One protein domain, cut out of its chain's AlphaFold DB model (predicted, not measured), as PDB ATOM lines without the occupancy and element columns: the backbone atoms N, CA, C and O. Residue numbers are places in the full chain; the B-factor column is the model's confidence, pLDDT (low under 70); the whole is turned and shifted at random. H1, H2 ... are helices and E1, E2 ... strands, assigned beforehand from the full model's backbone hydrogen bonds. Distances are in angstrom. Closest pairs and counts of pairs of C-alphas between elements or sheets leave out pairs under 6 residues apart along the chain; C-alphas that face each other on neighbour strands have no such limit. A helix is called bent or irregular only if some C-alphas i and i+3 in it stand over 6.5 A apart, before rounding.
ATOM      1  N   ILE A  10      39.391 -36.309  -8.978       78.62
ATOM      2  CA  ILE A  10      39.857 -37.210 -10.037       78.62
ATOM      3  C   ILE A  10      40.682 -36.375 -11.018       78.62
ATOM      4  O   ILE A  10      40.151 -35.482 -11.681       78.62
ATOM      5  N   ARG A  11      41.985 -36.657 -11.107       83.81
ATOM      6  CA  ARG A  11      42.877 -36.029 -12.087       83.81
ATOM      7  C   ARG A  11      42.623 -36.648 -13.457       83.81
ATOM      8  O   ARG A  11      42.824 -37.851 -13.630       83.81
ATOM      9  N   ILE A  12      42.184 -35.836 -14.415       87.06
ATOM     10  CA  ILE A  12      42.023 -36.277 -15.801       87.06
ATOM     11  C   ILE A  12      43.422 -36.481 -16.386       87.06
ATOM     12  O   ILE A  12      44.325 -35.675 -16.160       87.06
ATOM     13  N   ARG A  13      43.611 -37.578 -17.115       88.44
ATOM     14  CA  ARG A  13      44.824 -37.837 -17.891       88.44
ATOM     15  C   ARG A  13      44.461 -37.808 -19.362       88.44
ATOM     16  O   ARG A  13      43.430 -38.359 -19.746       88.44
ATOM     17  N   ILE A  14      45.303 -37.167 -20.158       93.06
ATOM     18  CA  ILE A  14      45.178 -37.146 -21.610       93.06
ATOM     19  C   ILE A  14      46.457 -37.694 -22.226       93.06
ATOM     20  O   ILE A  14      47.527 -37.583 -21.623       93.06
ATOM     21  N   LYS A  15      46.325 -38.266 -23.421       92.69
ATOM     22  CA  LYS A  15      47.436 -38.783 -24.211       92.69
ATOM     23  C   LYS A  15      47.429 -38.122 -25.587       92.69
ATOM     24  O   LYS A  15      46.362 -38.017 -26.183       92.69
ATOM     25  N   SER A  16      48.588 -37.681 -26.058       92.00
ATOM     26  CA  SER A  16      48.796 -37.102 -27.391       92.00
ATOM     27  C   SER A  16      50.215 -37.411 -27.855       92.00
ATOM     28  O   SER A  16      51.131 -37.480 -27.039       92.00
ATOM     29  N   GLY A  17      50.414 -37.666 -29.150       85.88
ATOM     30  CA  GLY A  17      51.757 -37.876 -29.704       85.88
ATOM     31  C   GLY A  17      52.498 -39.049 -29.049       85.88
ATOM     32  O   GLY A  17      53.726 -39.036 -28.930       85.88
ATOM     33  N   GLY A  18      51.741 -40.043 -28.569       86.25
ATOM     34  CA  GLY A  18      52.260 -41.223 -27.878       86.25
ATOM     35  C   GLY A  18      52.501 -41.075 -26.368       86.25
ATOM     36  O   GLY A  18      52.806 -42.086 -25.735       86.25
ATOM     37  N   GLU A  19      52.293 -39.903 -25.763       90.44
ATOM     38  CA  GLU A  19      52.682 -39.609 -24.370       90.44
ATOM     39  C   GLU A  19      51.516 -39.101 -23.511       90.44
ATOM     40  O   GLU A  19      50.598 -38.459 -24.012       90.44
ATOM     41  N   GLU A  20      51.528 -39.412 -22.206       92.94
ATOM     42  CA  GLU A  20      50.601 -38.799 -21.243       92.94
ATOM     43  C   GLU A  20      51.112 -37.416 -20.826       92.94
ATOM     44  O   GLU A  20      52.289 -37.259 -20.504       92.94
ATOM     45  N   HIS A  21      50.217 -36.429 -20.750       93.75
ATOM     46  CA  HIS A  21      50.596 -35.055 -20.417       93.75
ATOM     47  C   HIS A  21      50.045 -34.601 -19.067       93.75
ATOM     48  O   HIS A  21      48.870 -34.792 -18.737       93.75
ATOM     49  N   SER A  22      50.909 -33.946 -18.289       89.56
ATOM     50  CA  SER A  22      50.579 -33.371 -16.981       89.56
ATOM     51  C   SER A  22      50.598 -31.842 -16.938       89.56
ATOM     52  O   SER A  22      50.220 -31.288 -15.907       89.56
ATOM     53  N   SER A  23      51.049 -31.184 -18.011       93.00
ATOM     54  CA  SER A  23      51.113 -29.726 -18.179       93.00
ATOM     55  C   SER A  23      50.816 -29.331 -19.628       93.00
ATOM     56  O   SER A  23      50.947 -30.156 -20.539       93.00
ATOM     57  N   LEU A  24      50.443 -28.064 -19.843       94.06
ATOM     58  CA  LEU A  24      50.181 -27.522 -21.178       94.06
ATOM     59  C   LEU A  24      51.442 -27.510 -22.054       94.06
ATOM     60  O   LEU A  24      51.373 -27.869 -23.226       94.06
ATOM     61  N   ASP A  25      52.603 -27.175 -21.487       93.38
ATOM     62  CA  ASP A  25      53.867 -27.133 -22.234       93.38
ATOM     63  C   ASP A  25      54.289 -28.514 -22.743       93.38
ATOM     64  O   ASP A  25      54.711 -28.653 -23.890       93.38
ATOM     65  N   SER A  26      54.106 -29.555 -21.922       92.94
ATOM     66  CA  SER A  26      54.379 -30.937 -22.332       92.94
ATOM     67  C   SER A  26      53.482 -31.363 -23.498       92.94
ATOM     68  O   SER A  26      53.965 -31.996 -24.438       92.94
ATOM     69  N   LEU A  27      52.200 -30.973 -23.464       94.31
ATOM     70  CA  LEU A  27      51.274 -31.221 -24.566       94.31
ATOM     71  C   LEU A  27      51.704 -30.464 -25.832       94.31
ATOM     72  O   LEU A  27      51.756 -31.065 -26.899       94.31
ATOM     73  N   ARG A  28      52.051 -29.174 -25.725       93.19
ATOM     74  CA  ARG A  28      52.484 -28.335 -26.863       93.19
ATOM     75  C   ARG A  28      53.719 -28.887 -27.583       93.19
ATOM     76  O   ARG A  28      53.854 -28.692 -28.786       93.19
ATOM     77  N   GLN A  29      54.613 -29.577 -26.882       90.19
ATOM     78  CA  GLN A  29      55.807 -30.175 -27.491       90.19
ATOM     79  C   GLN A  29      55.519 -31.452 -28.304       90.19
ATOM     80  O   GLN A  29      56.315 -31.803 -29.173       90.19
ATOM     81  N   ASN A  30      54.404 -32.142 -28.034       90.50
ATOM     82  CA  ASN A  30      54.065 -33.449 -28.615       90.50
ATOM     83  C   ASN A  30      52.588 -33.507 -29.053       90.50
ATOM     84  O   ASN A  30      51.872 -34.490 -28.833       90.50
ATOM     85  N   LEU A  31      52.105 -32.416 -29.631       92.38
ATOM     86  CA  LEU A  31      50.708 -32.230 -29.975       92.38
ATOM     87  C   LEU A  31      50.366 -32.972 -31.275       92.38
ATOM     88  O   LEU A  31      50.868 -32.649 -32.350       92.38
ATOM     89  N   CYS A  32      49.443 -33.925 -31.168       94.31
ATOM     90  CA  CYS A  32      48.826 -34.651 -32.269       94.31
ATOM     91  C   CYS A  32      47.329 -34.322 -32.276       94.31
ATOM     92  O   CYS A  32      46.585 -34.706 -31.371       94.31
ATOM     93  N   VAL A  33      46.866 -33.579 -33.282       94.31
ATOM     94  CA  VAL A  33      45.467 -33.119 -33.332       94.31
ATOM     95  C   VAL A  33      44.504 -34.294 -33.487       94.31
ATOM     96  O   VAL A  33      43.416 -34.267 -32.915       94.31
ATOM     97  N   GLN A  34      44.904 -35.345 -34.205       93.00
ATOM     98  CA  GLN A  34      44.112 -36.564 -34.364       93.00
ATOM     99  C   GLN A  34      43.842 -37.239 -33.011       93.00
ATOM    100  O   GLN A  34      42.718 -37.681 -32.775       93.00
ATOM    101  N   ASP A  35      44.826 -37.253 -32.105       93.81
ATOM    102  CA  ASP A  35      44.673 -37.794 -30.747       93.81
ATOM    103  C   ASP A  35      43.792 -36.891 -29.875       93.81
ATOM    104  O   ASP A  35      43.001 -37.368 -29.054       93.81
ATOM    105  N   LEU A  36      43.902 -35.572 -30.060       93.19
ATOM    106  CA  LEU A  36      43.107 -34.596 -29.320       93.19
ATOM    107  C   LEU A  36      41.648 -34.555 -29.771       93.19
ATOM    108  O   LEU A  36      40.771 -34.266 -28.959       93.19
ATOM    109  N   TRP A  37      41.356 -34.850 -31.035       93.81
ATOM    110  CA  TRP A  37      40.022 -34.660 -31.595       93.81
ATOM    111  C   TRP A  37      38.913 -35.447 -30.872       93.81
ATOM    112  O   TRP A  37      37.893 -34.844 -30.526       93.81
ATOM    113  N   PRO A  38      39.079 -36.741 -30.531       93.00
ATOM    114  CA  PRO A  38      38.125 -37.449 -29.676       93.00
ATOM    115  C   PRO A  38      37.919 -36.785 -28.305       93.00
ATOM    116  O   PRO A  38      36.795 -36.746 -27.808       93.00
ATOM    117  N   LEU A  39      38.980 -36.223 -27.715       94.06
ATOM    118  CA  LEU A  39      38.941 -35.554 -26.407       94.06
ATOM    119  C   LEU A  39      38.243 -34.187 -26.466       94.06
ATOM    120  O   LEU A  39      37.668 -33.742 -25.471       94.06
ATOM    121  N   VAL A  40      38.298 -33.516 -27.621       92.81
ATOM    122  CA  VAL A  40      37.502 -32.315 -27.909       92.81
ATOM    123  C   VAL A  40      36.021 -32.690 -27.974       92.81
ATOM    124  O   VAL A  40      35.195 -32.052 -27.318       92.81
ATOM    125  N   LYS A  41      35.679 -33.766 -28.700       91.69
ATOM    126  CA  LYS A  41      34.288 -34.211 -28.900       91.69
ATOM    127  C   LYS A  41      33.563 -34.561 -27.603       91.69
ATOM    128  O   LYS A  41      32.390 -34.229 -27.458       91.69
ATOM    129  N   ASP A  42      34.242 -35.207 -26.662       92.06
ATOM    130  CA  ASP A  42      33.649 -35.639 -25.388       92.06
ATOM    131  C   ASP A  42      33.992 -34.736 -24.191       92.06
ATOM    132  O   ASP A  42      33.791 -35.108 -23.023       92.06
ATOM    133  N   LYS A  43      34.506 -33.531 -24.475       92.38
ATOM    134  CA  LYS A  43      34.793 -32.497 -23.474       92.38
ATOM    135  C   LYS A  43      35.835 -32.928 -22.434       92.38
ATOM    136  O   LYS A  43      35.919 -32.343 -21.352       92.38
ATOM    137  N   ARG A  44      36.621 -33.986 -22.676       94.31
ATOM    138  CA  ARG A  44      37.732 -34.361 -21.781       94.31
ATOM    139  C   ARG A  44      38.877 -33.364 -21.864       94.31
ATOM    140  O   ARG A  44      39.448 -33.050 -20.823       94.31
ATOM    141  N   LEU A  45      39.182 -32.845 -23.057       95.25
ATOM    142  CA  LEU A  45      40.277 -31.891 -23.235       95.25
ATOM    143  C   LEU A  45      40.001 -30.568 -22.510       95.25
ATOM    144  O   LEU A  45      40.848 -30.112 -21.749       95.25
ATOM    145  N   SER A  46      38.805 -29.994 -22.665       95.31
ATOM    146  CA  SER A  46      38.428 -28.752 -21.977       95.31
ATOM    147  C   SER A  46      38.399 -28.917 -20.457       95.31
ATOM    148  O   SER A  46      38.975 -28.102 -19.743       95.31
ATOM    149  N   ARG A  47      37.847 -30.022 -19.937       95.00
ATOM    150  CA  ARG A  47      37.904 -30.323 -18.493       95.00
ATOM    151  C   ARG A  47      39.333 -30.488 -17.974       95.00
ATOM    152  O   ARG A  47      39.622 -30.055 -16.861       95.00
ATOM    153  N   TRP A  48      40.219 -31.115 -18.748       96.25
ATOM    154  CA  TRP A  48      41.633 -31.241 -18.388       96.25
ATOM    155  C   TRP A  48      42.328 -29.873 -18.346       96.25
ATOM    156  O   TRP A  48      43.006 -29.574 -17.368       96.25
ATOM    157  N   LEU A  49      42.083 -29.011 -19.336       96.38
ATOM    158  CA  LEU A  49      42.592 -27.634 -19.367       96.38
ATOM    159  C   LEU A  49      42.089 -26.808 -18.173       96.38
ATOM    160  O   LEU A  49      42.883 -26.141 -17.511       96.38
ATOM    161  N   MET A  50      40.806 -26.930 -17.811       95.12
ATOM    162  CA  MET A  50      40.258 -26.294 -16.606       95.12
ATOM    163  C   MET A  50      40.970 -26.755 -15.326       95.12
ATOM    164  O   MET A  50      41.215 -25.939 -14.441       95.12
ATOM    165  N   GLN A  51      41.344 -28.039 -15.218       93.88
ATOM    166  CA  GLN A  51      42.119 -28.544 -14.073       93.88
ATOM    167  C   GLN A  51      43.539 -27.961 -14.001       93.88
ATOM    168  O   GLN A  51      44.113 -27.926 -12.912       93.88
ATOM    169  N   LEU A  52      44.099 -27.506 -15.127       94.12
ATOM    170  CA  LEU A  52      45.393 -26.821 -15.188       94.12
ATOM    171  C   LEU A  52      45.294 -25.304 -14.964       94.12
ATOM    172  O   LEU A  52      46.325 -24.655 -14.829       94.12
ATOM    173  N   GLY A  53      44.081 -24.744 -14.896       94.81
ATOM    174  CA  GLY A  53      43.851 -23.298 -14.803       94.81
ATOM    175  C   GLY A  53      43.781 -22.579 -16.156       94.81
ATOM    176  O   GLY A  53      43.627 -21.362 -16.185       94.81
ATOM    177  N   GLU A  54      43.823 -23.312 -17.270       95.94
ATOM    178  CA  GLU A  54      43.802 -22.786 -18.644       95.94
ATOM    179  C   GLU A  54      42.360 -22.523 -19.117       95.94
ATOM    180  O   GLU A  54      41.854 -23.154 -20.050       95.94
ATOM    181  N   VAL A  55      41.656 -21.631 -18.413       96.06
ATOM    182  CA  VAL A  55      40.203 -21.414 -18.562       96.06
ATOM    183  C   VAL A  55      39.832 -20.882 -19.949       96.06
ATOM    184  O   VAL A  55      38.913 -21.405 -20.580       96.06
ATOM    185  N   ASP A  56      40.561 -19.887 -20.453       95.69
ATOM    186  CA  ASP A  56      40.259 -19.271 -21.752       95.69
ATOM    187  C   ASP A  56      40.480 -20.253 -22.907       95.69
ATOM    188  O   ASP A  56      39.650 -20.361 -23.812       95.69
ATOM    189  N   LEU A  57      41.563 -21.036 -22.842       96.06
ATOM    190  CA  LEU A  57      41.847 -22.085 -23.818       96.06
ATOM    191  C   LEU A  57      40.790 -23.198 -23.758       96.06
ATOM    192  O   LEU A  57      40.353 -23.680 -24.803       96.06
ATOM    193  N   ALA A  58      40.328 -23.576 -22.561       96.19
ATOM    194  CA  ALA A  58      39.254 -24.555 -22.396       96.19
ATOM    195  C   ALA A  58      37.946 -24.093 -23.056       96.19
ATOM    196  O   ALA A  58      37.331 -24.863 -23.795       96.19
ATOM    197  N   HIS A  59      37.547 -22.834 -22.842       95.88
ATOM    198  CA  HIS A  59      36.363 -22.259 -23.481       95.88
ATOM    199  C   HIS A  59      36.512 -22.163 -25.002       95.88
ATOM    200  O   HIS A  59      35.570 -22.473 -25.729       95.88
ATOM    201  N   ALA A  60      37.695 -21.786 -25.494       95.00
ATOM    202  CA  ALA A  60      37.962 -21.726 -26.927       95.00
ATOM    203  C   ALA A  60      37.874 -23.111 -27.592       95.00
ATOM    204  O   ALA A  60      37.291 -23.241 -28.667       95.00
ATOM    205  N   ILE A  61      38.385 -24.156 -26.930       94.25
ATOM    206  CA  ILE A  61      38.226 -25.551 -27.366       94.25
ATOM    207  C   ILE A  61      36.752 -25.965 -27.358       94.25
ATOM    208  O   ILE A  61      36.290 -26.617 -28.293       94.25
ATOM    209  N   ASP A  62      35.992 -25.574 -26.333       92.19
ATOM    210  CA  ASP A  62      34.575 -25.916 -26.233       92.19
ATOM    211  C   ASP A  62      33.693 -25.232 -27.277       92.19
ATOM    212  O   ASP A  62      32.661 -25.802 -27.645       92.19
ATOM    213  N   ALA A  63      34.113 -24.057 -27.749       91.56
ATOM    214  CA  ALA A  63      33.459 -23.291 -28.800       91.56
ATOM    215  C   ALA A  63      33.701 -23.855 -30.213       91.56
ATOM    216  O   ALA A  63      33.041 -23.424 -31.161       91.56
ATOM    217  N   LEU A  64      34.622 -24.814 -30.383       89.62
ATOM    218  CA  LEU A  64      34.803 -25.495 -31.663       89.62
ATOM    219  C   LEU A  64      33.534 -26.282 -32.020       89.62
ATOM    220  O   LEU A  64      33.025 -27.078 -31.230       89.62
ATOM    221  N   SER A  65      33.037 -26.077 -33.242       75.81
ATOM    222  CA  SER A  65      31.903 -26.843 -33.763       75.81
ATOM    223  C   SER A  65      32.251 -28.332 -33.836       75.81
ATOM    224  O   SER A  65      33.299 -28.719 -34.357       75.81
ATOM    225  N   VAL A  66      31.366 -29.180 -33.313       71.19
ATOM    226  CA  VAL A  66      31.568 -30.631 -33.267       71.19
ATOM    227  C   VAL A  66      31.129 -31.238 -34.604       71.19
ATOM    228  O   VAL A  66      29.968 -31.597 -34.781       71.19
ATOM    229  N   GLY A  67      32.066 -31.343 -35.551       77.38
ATOM    230  CA  GLY A  67      31.858 -31.939 -36.877       77.38
ATOM    231  C   GLY A  67      32.836 -33.076 -37.210       77.38
ATOM    232  O   GLY A  67      33.263 -33.853 -36.343       77.38
ATOM    233  N   GLN A  68      33.195 -33.193 -38.489       83.94
ATOM    234  CA  GLN A  68      34.355 -33.976 -38.928       83.94
ATOM    235  C   GLN A  68      35.646 -33.170 -38.709       83.94
ATOM    236  O   GLN A  68      35.605 -31.946 -38.634       83.94
ATOM    237  N   LEU A  69      36.781 -33.861 -38.565       87.50
ATOM    238  CA  LEU A  69      38.083 -33.194 -38.525       87.50
ATOM    239  C   LEU A  69      38.498 -32.893 -39.962       87.50
ATOM    240  O   LEU A  69      39.028 -33.767 -40.640       87.50
ATOM    241  N   ASP A  70      38.194 -31.688 -40.426       89.69
ATOM    242  CA  ASP A  70      38.641 -31.179 -41.719       89.69
ATOM    243  C   ASP A  70      39.902 -30.310 -41.571       89.69
ATOM    244  O   ASP A  70      40.352 -30.000 -40.465       89.69
ATOM    245  N   VAL A  71      40.488 -29.901 -42.703       89.19
ATOM    246  CA  VAL A  71      41.706 -29.067 -42.757       89.19
ATOM    247  C   VAL A  71      41.543 -27.773 -41.949       89.19
ATOM    248  O   VAL A  71      42.447 -27.387 -41.206       89.19
ATOM    249  N   SER A  72      40.375 -27.127 -42.037       90.31
ATOM    250  CA  SER A  72      40.089 -25.888 -41.302       90.31
ATOM    251  C   SER A  72      40.076 -26.113 -39.791       90.31
ATOM    252  O   SER A  72      40.685 -25.355 -39.037       90.31
ATOM    253  N   THR A  73      39.401 -27.162 -39.333       91.56
ATOM    254  CA  THR A  73      39.285 -27.516 -37.915       91.56
ATOM    255  C   THR A  73      40.625 -27.968 -37.354       91.56
ATOM    256  O   THR A  73      40.992 -27.560 -36.253       91.56
ATOM    257  N   TYR A  74      41.390 -28.738 -38.131       94.12
ATOM    258  CA  TYR A  74      42.740 -29.145 -37.769       94.12
ATOM    259  C   TYR A  74      43.634 -27.924 -37.514       94.12
ATOM    260  O   TYR A  74      44.264 -27.821 -36.459       94.12
ATOM    261  N   PHE A  75      43.621 -26.954 -38.436       94.25
ATOM    262  CA  PHE A  75      44.364 -25.706 -38.274       94.25
ATOM    263  C   PHE A  75      43.885 -24.892 -37.072       94.25
ATOM    264  O   PHE A  75      44.711 -24.445 -36.284       94.25
ATOM    265  N   LYS A  76      42.567 -24.742 -36.873       93.12
ATOM    266  CA  LYS A  76      42.010 -24.020 -35.714       93.12
ATOM    267  C   LYS A  76      42.503 -24.598 -34.391       93.12
ATOM    268  O   LYS A  76      42.841 -23.833 -33.496       93.12
ATOM    269  N   ILE A  77      42.575 -25.924 -34.265       94.31
ATOM    270  CA  ILE A  77      43.099 -26.562 -33.053       94.31
ATOM    271  C   ILE A  77      44.569 -26.191 -32.859       94.31
ATOM    272  O   ILE A  77      44.915 -25.692 -31.793       94.31
ATOM    273  N   LEU A  78      45.423 -26.355 -33.876       95.06
ATOM    274  CA  LEU A  78      46.831 -25.942 -33.783       95.06
ATOM    275  C   LEU A  78      46.969 -24.463 -33.416       95.06
ATOM    276  O   LEU A  78      47.751 -24.106 -32.536       95.06
ATOM    277  N   PHE A  79      46.151 -23.616 -34.029       94.44
ATOM    278  CA  PHE A  79      46.144 -22.187 -33.784       94.44
ATOM    279  C   PHE A  79      45.826 -21.830 -32.334       94.44
ATOM    280  O   PHE A  79      46.456 -20.938 -31.779       94.44
ATOM    281  N   LEU A  80      44.915 -22.549 -31.676       94.94
ATOM    282  CA  LEU A  80      44.632 -22.330 -30.255       94.94
ATOM    283  C   LEU A  80      45.847 -22.621 -29.359       94.94
ATOM    284  O   LEU A  80      46.058 -21.919 -28.373       94.94
ATOM    285  N   PHE A  81      46.659 -23.623 -29.699       94.81
ATOM    286  CA  PHE A  81      47.813 -24.015 -28.885       94.81
ATOM    287  C   PHE A  81      49.088 -23.218 -29.183       94.81
ATOM    288  O   PHE A  81      49.900 -23.054 -28.269       94.81
ATOM    289  N   PHE A  82      49.247 -22.710 -30.410       93.50
ATOM    290  CA  PHE A  82      50.452 -22.013 -30.891       93.50
ATOM    291  C   PHE A  82      50.199 -20.558 -31.318       93.50
ATOM    292  O   PHE A  82      51.018 -19.974 -32.020       93.50
ATOM    293  N   LYS A  83      49.071 -19.969 -30.899       91.94
ATOM    294  CA  LYS A  83      48.566 -18.657 -31.338       91.94
ATOM    295  C   LYS A  83      49.653 -17.591 -31.503       91.94
ATOM    296  O   LYS A  83      49.783 -17.026 -32.583       91.94
ATOM    297  N   ASP A  84      50.426 -17.335 -30.451       91.56
ATOM    298  CA  ASP A  84      51.401 -16.238 -30.426       91.56
ATOM    299  C   ASP A  84      52.531 -16.442 -31.441       91.56
ATOM    300  O   ASP A  84      52.922 -15.507 -32.138       91.56
ATOM    301  N   GLU A  85      53.007 -17.680 -31.585       90.38
ATOM    302  CA  GLU A  85      54.019 -18.044 -32.574       90.38
ATOM    303  C   GLU A  85      53.476 -17.894 -33.999       90.38
ATOM    304  O   GLU A  85      54.118 -17.285 -34.852       90.38
ATOM    305  N   LEU A  86      52.272 -18.411 -34.257       92.81
ATOM    306  CA  LEU A  86      51.682 -18.359 -35.593       92.81
ATOM    307  C   LEU A  86      51.393 -16.919 -36.032       92.81
ATOM    308  O   LEU A  86      51.649 -16.576 -37.184       92.81
ATOM    309  N   TYR A  87      50.931 -16.060 -35.117       91.44
ATOM    310  CA  TYR A  87      50.762 -14.632 -35.396       91.44
ATOM    311  C   TYR A  87      52.088 -13.932 -35.684       91.44
ATOM    312  O   TYR A  87      52.157 -13.153 -36.633       91.44
ATOM    313  N   ALA A  88      53.134 -14.209 -34.899       91.62
ATOM    314  CA  ALA A  88      54.446 -13.595 -35.090       91.62
ATOM    315  C   ALA A  88      55.055 -13.914 -36.468       91.62
ATOM    316  O   ALA A  88      55.807 -13.104 -37.010       91.62
ATOM    317  N   HIS A  89      54.696 -15.063 -37.046       90.81
ATOM    318  CA  HIS A  89      55.177 -15.526 -38.346       90.81
ATOM    319  C   HIS A  89      54.136 -15.429 -39.473       90.81
ATOM    320  O   HIS A  89      54.354 -15.979 -40.549       90.81
ATOM    321  N   CYS A  90      53.020 -14.720 -39.255       91.69
ATOM    322  CA  CYS A  90      51.953 -14.527 -40.247       91.69
ATOM    323  C   CYS A  90      51.397 -15.840 -40.836       91.69
ATOM    324  O   CYS A  90      51.024 -15.899 -42.008       91.69
ATOM    325  N   VAL A  91      51.327 -16.902 -40.031       94.12
ATOM    326  CA  VAL A  91      50.807 -18.204 -40.457       94.12
ATOM    327  C   VAL A  91      49.282 -18.214 -40.354       94.12
ATOM    328  O   VAL A  91      48.722 -18.227 -39.256       94.12
ATOM    329  N   MET A  92      48.608 -18.232 -41.508       91.75
ATOM    330  CA  MET A  92      47.151 -18.043 -41.603       91.75
ATOM    331  C   MET A  92      46.359 -19.299 -41.987       91.75
ATOM    332  O   MET A  92      45.133 -19.305 -41.865       91.75
ATOM    333  N   ASP A  93      47.034 -20.357 -42.428       94.56
ATOM    334  CA  ASP A  93      46.414 -21.617 -42.830       94.56
ATOM    335  C   ASP A  93      47.361 -22.811 -42.622       94.56
ATOM    336  O   ASP A  93      48.533 -22.658 -42.261       94.56
ATOM    337  N   LEU A  94      46.831 -24.018 -42.838       95.06
ATOM    338  CA  LEU A  94      47.538 -25.266 -42.564       95.06
ATOM    339  C   LEU A  94      48.730 -25.517 -43.500       95.06
ATOM    340  O   LEU A  94      49.719 -26.105 -43.068       95.06
ATOM    341  N   TYR A  95      48.646 -25.084 -44.758       95.81
ATOM    342  CA  TYR A  95      49.708 -25.264 -45.747       95.81
ATOM    343  C   TYR A  95      50.849 -24.284 -45.490       95.81
ATOM    344  O   TYR A  95      52.009 -24.689 -45.463       95.81
ATOM    345  N   THR A  96      50.520 -23.030 -45.169       94.94
ATOM    346  CA  THR A  96      51.496 -22.035 -44.708       94.94
ATOM    347  C   THR A  96      52.199 -22.505 -43.431       94.94
ATOM    348  O   THR A  96      53.414 -22.358 -43.307       94.94
ATOM    349  N   LEU A  97      51.468 -23.134 -42.500       95.50
ATOM    350  CA  LEU A  97      52.060 -23.729 -41.298       95.50
ATOM    351  C   LEU A  97      53.020 -24.870 -41.632       95.50
ATOM    352  O   LEU A  97      54.106 -24.947 -41.060       95.50
ATOM    353  N   PHE A  98      52.625 -25.754 -42.550       95.94
ATOM    354  CA  PHE A  98      53.475 -26.851 -42.992       95.94
ATOM    355  C   PHE A  98      54.787 -26.332 -43.582       95.94
ATOM    356  O   PHE A  98      55.848 -26.766 -43.138       95.94
ATOM    357  N   SER A  99      54.723 -25.376 -44.516       95.44
ATOM    358  CA  SER A  99      55.906 -24.743 -45.110       95.44
ATOM    359  C   SER A  99      56.784 -24.074 -44.052       95.44
ATOM    360  O   SER A  99      57.980 -24.337 -43.985       95.44
ATOM    361  N   PHE A 100      56.186 -23.290 -43.151       94.19
ATOM    362  CA  PHE A 100      56.915 -22.639 -42.062       94.19
ATOM    363  C   PHE A 100      57.653 -23.644 -41.162       94.19
ATOM    364  O   PHE A 100      58.827 -23.453 -40.842       94.19
ATOM    365  N   TRP A 101      56.992 -24.729 -40.750       94.31
ATOM    366  CA  TRP A 101      57.631 -25.757 -39.928       94.31
ATOM    367  C   TRP A 101      58.649 -26.602 -40.691       94.31
ATOM    368  O   TRP A 101      59.633 -27.021 -40.083       94.31
ATOM    369  N   HIS A 102      58.436 -26.837 -41.987       94.06
ATOM    370  CA  HIS A 102      59.392 -27.530 -42.847       94.06
ATOM    371  C   HIS A 102      60.713 -26.746 -42.951       94.06
ATOM    372  O   HIS A 102      61.787 -27.338 -42.867       94.06
ATOM    373  N   ASP A 103      60.639 -25.418 -43.051       90.00
ATOM    374  CA  ASP A 103      61.805 -24.561 -43.299       90.00
ATOM    375  C   ASP A 103      62.549 -24.128 -42.021       90.00
ATOM    376  O   ASP A 103      63.551 -23.414 -42.089       90.00
ATOM    377  N   CYS A 104      62.100 -24.568 -40.841       87.44
ATOM    378  CA  CYS A 104      62.745 -24.258 -39.564       87.44
ATOM    379  C   CYS A 104      63.133 -25.517 -38.771       87.44
ATOM    380  O   CYS A 104      62.907 -26.659 -39.173       87.44
ATOM    381  N   GLU A 105      63.710 -25.315 -37.584       82.50
ATOM    382  CA  GLU A 105      64.158 -26.398 -36.693       82.50
ATOM    383  C   GLU A 105      63.035 -27.383 -36.309       82.50
ATOM    384  O   GLU A 105      63.298 -28.526 -35.923       82.50
ATOM    385  N   LYS A 106      61.769 -26.974 -36.461       83.31
ATOM    386  CA  LYS A 106      60.594 -27.788 -36.137       83.31
ATOM    387  C   LYS A 106      60.329 -28.936 -37.103       83.31
ATOM    388  O   LYS A 106      59.538 -29.807 -36.736       83.31
ATOM    389  N   ARG A 107      61.016 -29.028 -38.246       89.06
ATOM    390  CA  ARG A 107      60.882 -30.154 -39.190       89.06
ATOM    391  C   ARG A 107      61.094 -31.525 -38.535       89.06
ATOM    392  O   ARG A 107      60.512 -32.516 -38.949       89.06
ATOM    393  N   LYS A 108      61.900 -31.601 -37.470       87.50
ATOM    394  CA  LYS A 108      62.156 -32.854 -36.727       87.50
ATOM    395  C   LYS A 108      61.231 -33.068 -35.523       87.50
ATOM    396  O   LYS A 108      61.424 -34.011 -34.759       87.50
ATOM    397  N   SER A 109      60.257 -32.184 -35.308       90.56
ATOM    398  CA  SER A 109      59.344 -32.267 -34.166       90.56
ATOM    399  C   SER A 109      58.235 -33.297 -34.392       90.56
ATOM    400  O   SER A 109      57.804 -33.541 -35.521       90.56
ATOM    401  N   LYS A 110      57.693 -33.851 -33.300       90.12
ATOM    402  CA  LYS A 110      56.512 -34.728 -33.371       90.12
ATOM    403  C   LYS A 110      55.266 -34.001 -33.886       90.12
ATOM    404  O   LYS A 110      54.402 -34.631 -34.495       90.12
ATOM    405  N   ASN A 111      55.182 -32.688 -33.668       92.12
ATOM    406  CA  ASN A 111      54.097 -31.850 -34.181       92.12
ATOM    407  C   ASN A 111      54.124 -31.812 -35.712       92.12
ATOM    408  O   ASN A 111      53.093 -32.004 -36.353       92.12
ATOM    409  N   TYR A 112      55.315 -31.609 -36.285       94.19
ATOM    410  CA  TYR A 112      55.512 -31.623 -37.727       94.19
ATOM    411  C   TYR A 112      55.193 -32.996 -38.322       94.19
ATOM    412  O   TYR A 112      54.402 -33.073 -39.255       94.19
ATOM    413  N   ASP A 113      55.707 -34.081 -37.733       93.00
ATOM    414  CA  ASP A 113      55.402 -35.441 -38.197       93.00
ATOM    415  C   ASP A 113      53.891 -35.745 -38.154       93.00
ATOM    416  O   ASP A 113      53.333 -36.297 -39.102       93.00
ATOM    417  N   SER A 114      53.196 -35.318 -37.093       93.31
ATOM    418  CA  SER A 114      51.741 -35.488 -36.963       93.31
ATOM    419  C   SER A 114      50.968 -34.700 -38.026       93.31
ATOM    420  O   SER A 114      50.023 -35.225 -38.623       93.31
ATOM    421  N   LEU A 115      51.380 -33.453 -38.289       95.56
ATOM    422  CA  LEU A 115      50.817 -32.610 -39.344       95.56
ATOM    423  C   LEU A 115      51.062 -33.206 -40.734       95.56
ATOM    424  O   LEU A 115      50.132 -33.300 -41.529       95.56
ATOM    425  N   ARG A 116      52.288 -33.644 -41.018       96.06
ATOM    426  CA  ARG A 116      52.646 -34.291 -42.280       96.06
ATOM    427  C   ARG A 116      51.791 -35.528 -42.529       96.06
ATOM    428  O   ARG A 116      51.171 -35.631 -43.581       96.06
ATOM    429  N   LYS A 117      51.685 -36.424 -41.541       94.69
ATOM    430  CA  LYS A 117      50.828 -37.620 -41.615       94.69
ATOM    431  C   LYS A 117      49.368 -37.268 -41.882       94.69
ATOM    432  O   LYS A 117      48.717 -37.933 -42.681       94.69
ATOM    433  N   TYR A 118      48.855 -36.218 -41.239       95.56
ATOM    434  CA  TYR A 118      47.506 -35.729 -41.513       95.56
ATOM    435  C   TYR A 118      47.356 -35.274 -42.965       95.56
ATOM    436  O   TYR A 118      46.450 -35.733 -43.655       95.56
ATOM    437  N   LEU A 119      48.248 -34.404 -43.441       96.88
ATOM    438  CA  LEU A 119      48.170 -33.866 -44.796       96.88
ATOM    439  C   LEU A 119      48.268 -34.971 -45.848       96.88
ATOM    440  O   LEU A 119      47.431 -34.993 -46.742       96.88
ATOM    441  N   LEU A 120      49.190 -35.927 -45.692       96.75
ATOM    442  CA  LEU A 120      49.326 -37.085 -46.584       96.75
ATOM    443  C   LEU A 120      48.092 -38.005 -46.576       96.75
ATOM    444  O   LEU A 120      47.841 -38.697 -47.556       96.75
ATOM    445  N   SER A 121      47.290 -37.991 -45.504       94.62
ATOM    446  CA  SER A 121      46.014 -38.722 -45.437       94.62
ATOM    447  C   SER A 121      44.842 -38.010 -46.125       94.62
ATOM    448  O   SER A 121      43.759 -38.581 -46.253       94.62
ATOM    449  N   THR A 122      45.039 -36.774 -46.589       94.88
ATOM    450  CA  THR A 122      44.037 -35.999 -47.334       94.88
ATOM    451  C   THR A 122      44.512 -35.756 -48.760       94.88
ATOM    452  O   THR A 122      45.682 -35.461 -48.971       94.88
ATOM    453  N   TYR A 123      43.614 -35.837 -49.742       95.44
ATOM    454  CA  TYR A 123      43.995 -35.674 -51.149       95.44
ATOM    455  C   TYR A 123      44.665 -34.316 -51.421       95.44
ATOM    456  O   TYR A 123      45.782 -34.267 -51.928       95.44
ATOM    457  N   GLU A 124      44.027 -33.217 -51.005       95.19
ATOM    458  CA  GLU A 124      44.558 -31.861 -51.212       95.19
ATOM    459  C   GLU A 124      45.896 -31.641 -50.488       95.19
ATOM    460  O   GLU A 124      46.806 -31.013 -51.029       95.19
ATOM    461  N   GLY A 125      46.051 -32.202 -49.284       96.25
ATOM    462  CA  GLY A 125      47.301 -32.127 -48.532       96.25
ATOM    463  C   GLY A 125      48.431 -32.921 -49.174       96.25
ATOM    464  O   GLY A 125      49.530 -32.391 -49.333       96.25
ATOM    465  N   ALA A 126      48.158 -34.150 -49.608       97.31
ATOM    466  CA  ALA A 126      49.113 -34.962 -50.348       97.31
ATOM    467  C   ALA A 126      49.531 -34.272 -51.652       97.31
ATOM    468  O   ALA A 126      50.722 -34.201 -51.947       97.31
ATOM    469  N   LYS A 127      48.574 -33.702 -52.398       96.75
ATOM    470  CA  LYS A 127      48.842 -32.980 -53.647       96.75
ATOM    471  C   LYS A 127      49.707 -31.742 -53.419       96.75
ATOM    472  O   LYS A 127      50.638 -31.496 -54.186       96.75
ATOM    473  N   PHE A 128      49.424 -30.980 -52.362       97.06
ATOM    474  CA  PHE A 128      50.236 -29.834 -51.961       97.06
ATOM    475  C   PHE A 128      51.682 -30.244 -51.657       97.06
ATOM    476  O   PHE A 128      52.605 -29.668 -52.236       97.06
ATOM    477  N   ILE A 129      51.877 -31.253 -50.796       97.38
ATOM    478  CA  ILE A 129      53.215 -31.727 -50.414       97.38
ATOM    479  C   ILE A 129      53.947 -32.266 -51.639       97.38
ATOM    480  O   ILE A 129      55.075 -31.864 -51.876       97.38
TER     481      ILE A 129
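What this domain is: This is residues 10 to 129 of the 364 residues of an uncharacterized protein of Prevotella copri (UniProt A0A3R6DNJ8). Nine mostly short helices make a compact body round a kinked helix, H5, in its middle, with H2 to H4 on one side of H5 and H6 to H9 on the other. H3 and H4 fold back on each other as a helical hairpin, H6 and H8 cross, H9 makes a corner at the end of H8, and a small strand hairpin, E1 and E2, covers part of the outside by H1 and H2. The printed part has 120 residues, with two named strands and then nine named helices along the chain; the sheet's order is E1 - E2, antiparallel, and the class is mostly helix. The whole is compact, with a radius of gyration of the C-alphas of 13.9 A and spans of 44 by 30 by 26 A.

How they stand to each other: The strands E1, residues 14 to 16, and E2, residues 19 to 21, form a hairpin; they are antiparallel at 134 degrees, with N 16 and O 19 at 3.0 A and N 21 and O 14 at 3.1 A, both within hydrogen-bond range. H1, residues 24 to 29, comes closest to E2 with the C-alphas of Leu 27 and His 21, 5.7 A apart. H2, residues 33 to 41, comes closest to E1 with the C-alphas of Asp 35 and Ser 16, 5.4 A apart. H3, residues 44 to 52, and H2 only just touch, and only at the corner, with 3 pairs of C-alphas within 8 A; the closest are those of Leu 45 and Leu 39, 5.0 A. H4, residues 55 to 62, touches H3 in a helical hairpin, opposite ways at a shallow tilt of 3 degrees, closest at the C-alphas of Ala 58 and Ser 46, 4.3 A. The hub is H5, residues 71 to 88, which touches H4 with residues 77 to 80 alone, opposite ways at a shallow tilt of 25 degrees; this is also a helical hairpin, closest at the C-alphas of Leu 80 and Leu 57, 7.0 A. H5 only just touches H2, with 3 pairs of C-alphas within 8 A, made by its residues 74 to 78 alone; the closest are those of Tyr 74 and Val 33, 6.6 A. H6, residues 94 to 102, touches H5 at a steep tilt of 52 degrees, the same way, closest at the C-alphas of Leu 94 and Phe 75, 5.4 A. H7, residues 105 to 108, is close to H6 but not clearly touching, with the C-alphas of Arg 107 and Trp 101 closest at 5.5 A. H8, residues 110 to 120, touches H6 at a steep tilt of 48 degrees, opposite ways, closest at the C-alphas of Tyr 112 and Trp 101, 6.6 A; H5 and H8 are near each other. H9, residues 123 to 129, touches H8 only at the corner, closest at the C-alphas of Gly 125 and Leu 119, 4.2 A. H3 and H8, for instance, are apart. Every O i to N i+4 pair is within hydrogen-bond range in H1, H3, H4, H6, H8 and H9, against 3 of 5 in H2 and 12 of 14 in H5, while H7 is too short for such a pair.

Where its parts are: E1 begins at C-alpha 14, (45.178, -37.146, -21.610). From first to last C-alpha H3 measures 12.6 A, H8 15.2 A and H5, which begins at C-alpha 71, (41.706, -29.067, -42.757), 21.5 A. H5 has a kink of 99 degrees near residue 82 and is irregular, with C-alphas 81 and 84 at 8.7 A; H2 and H7 are only just irregular, with C-alphas 35 and 38 at 6.6 A and C-alphas 105 and 108 at 6.8 A. H9 ends at C-alpha 129, (53.215, -31.727, -50.414).

The domain as a whole: The two C-alphas farthest apart are those of Ile 10 and Lys 127, 44.7 A. The printed part has no cut and no long link; the link from H4 to H5, 8 residues, is short, and the others are tight. The mean pLDDT of the printed part is 92.4, and no printed residue is under 70.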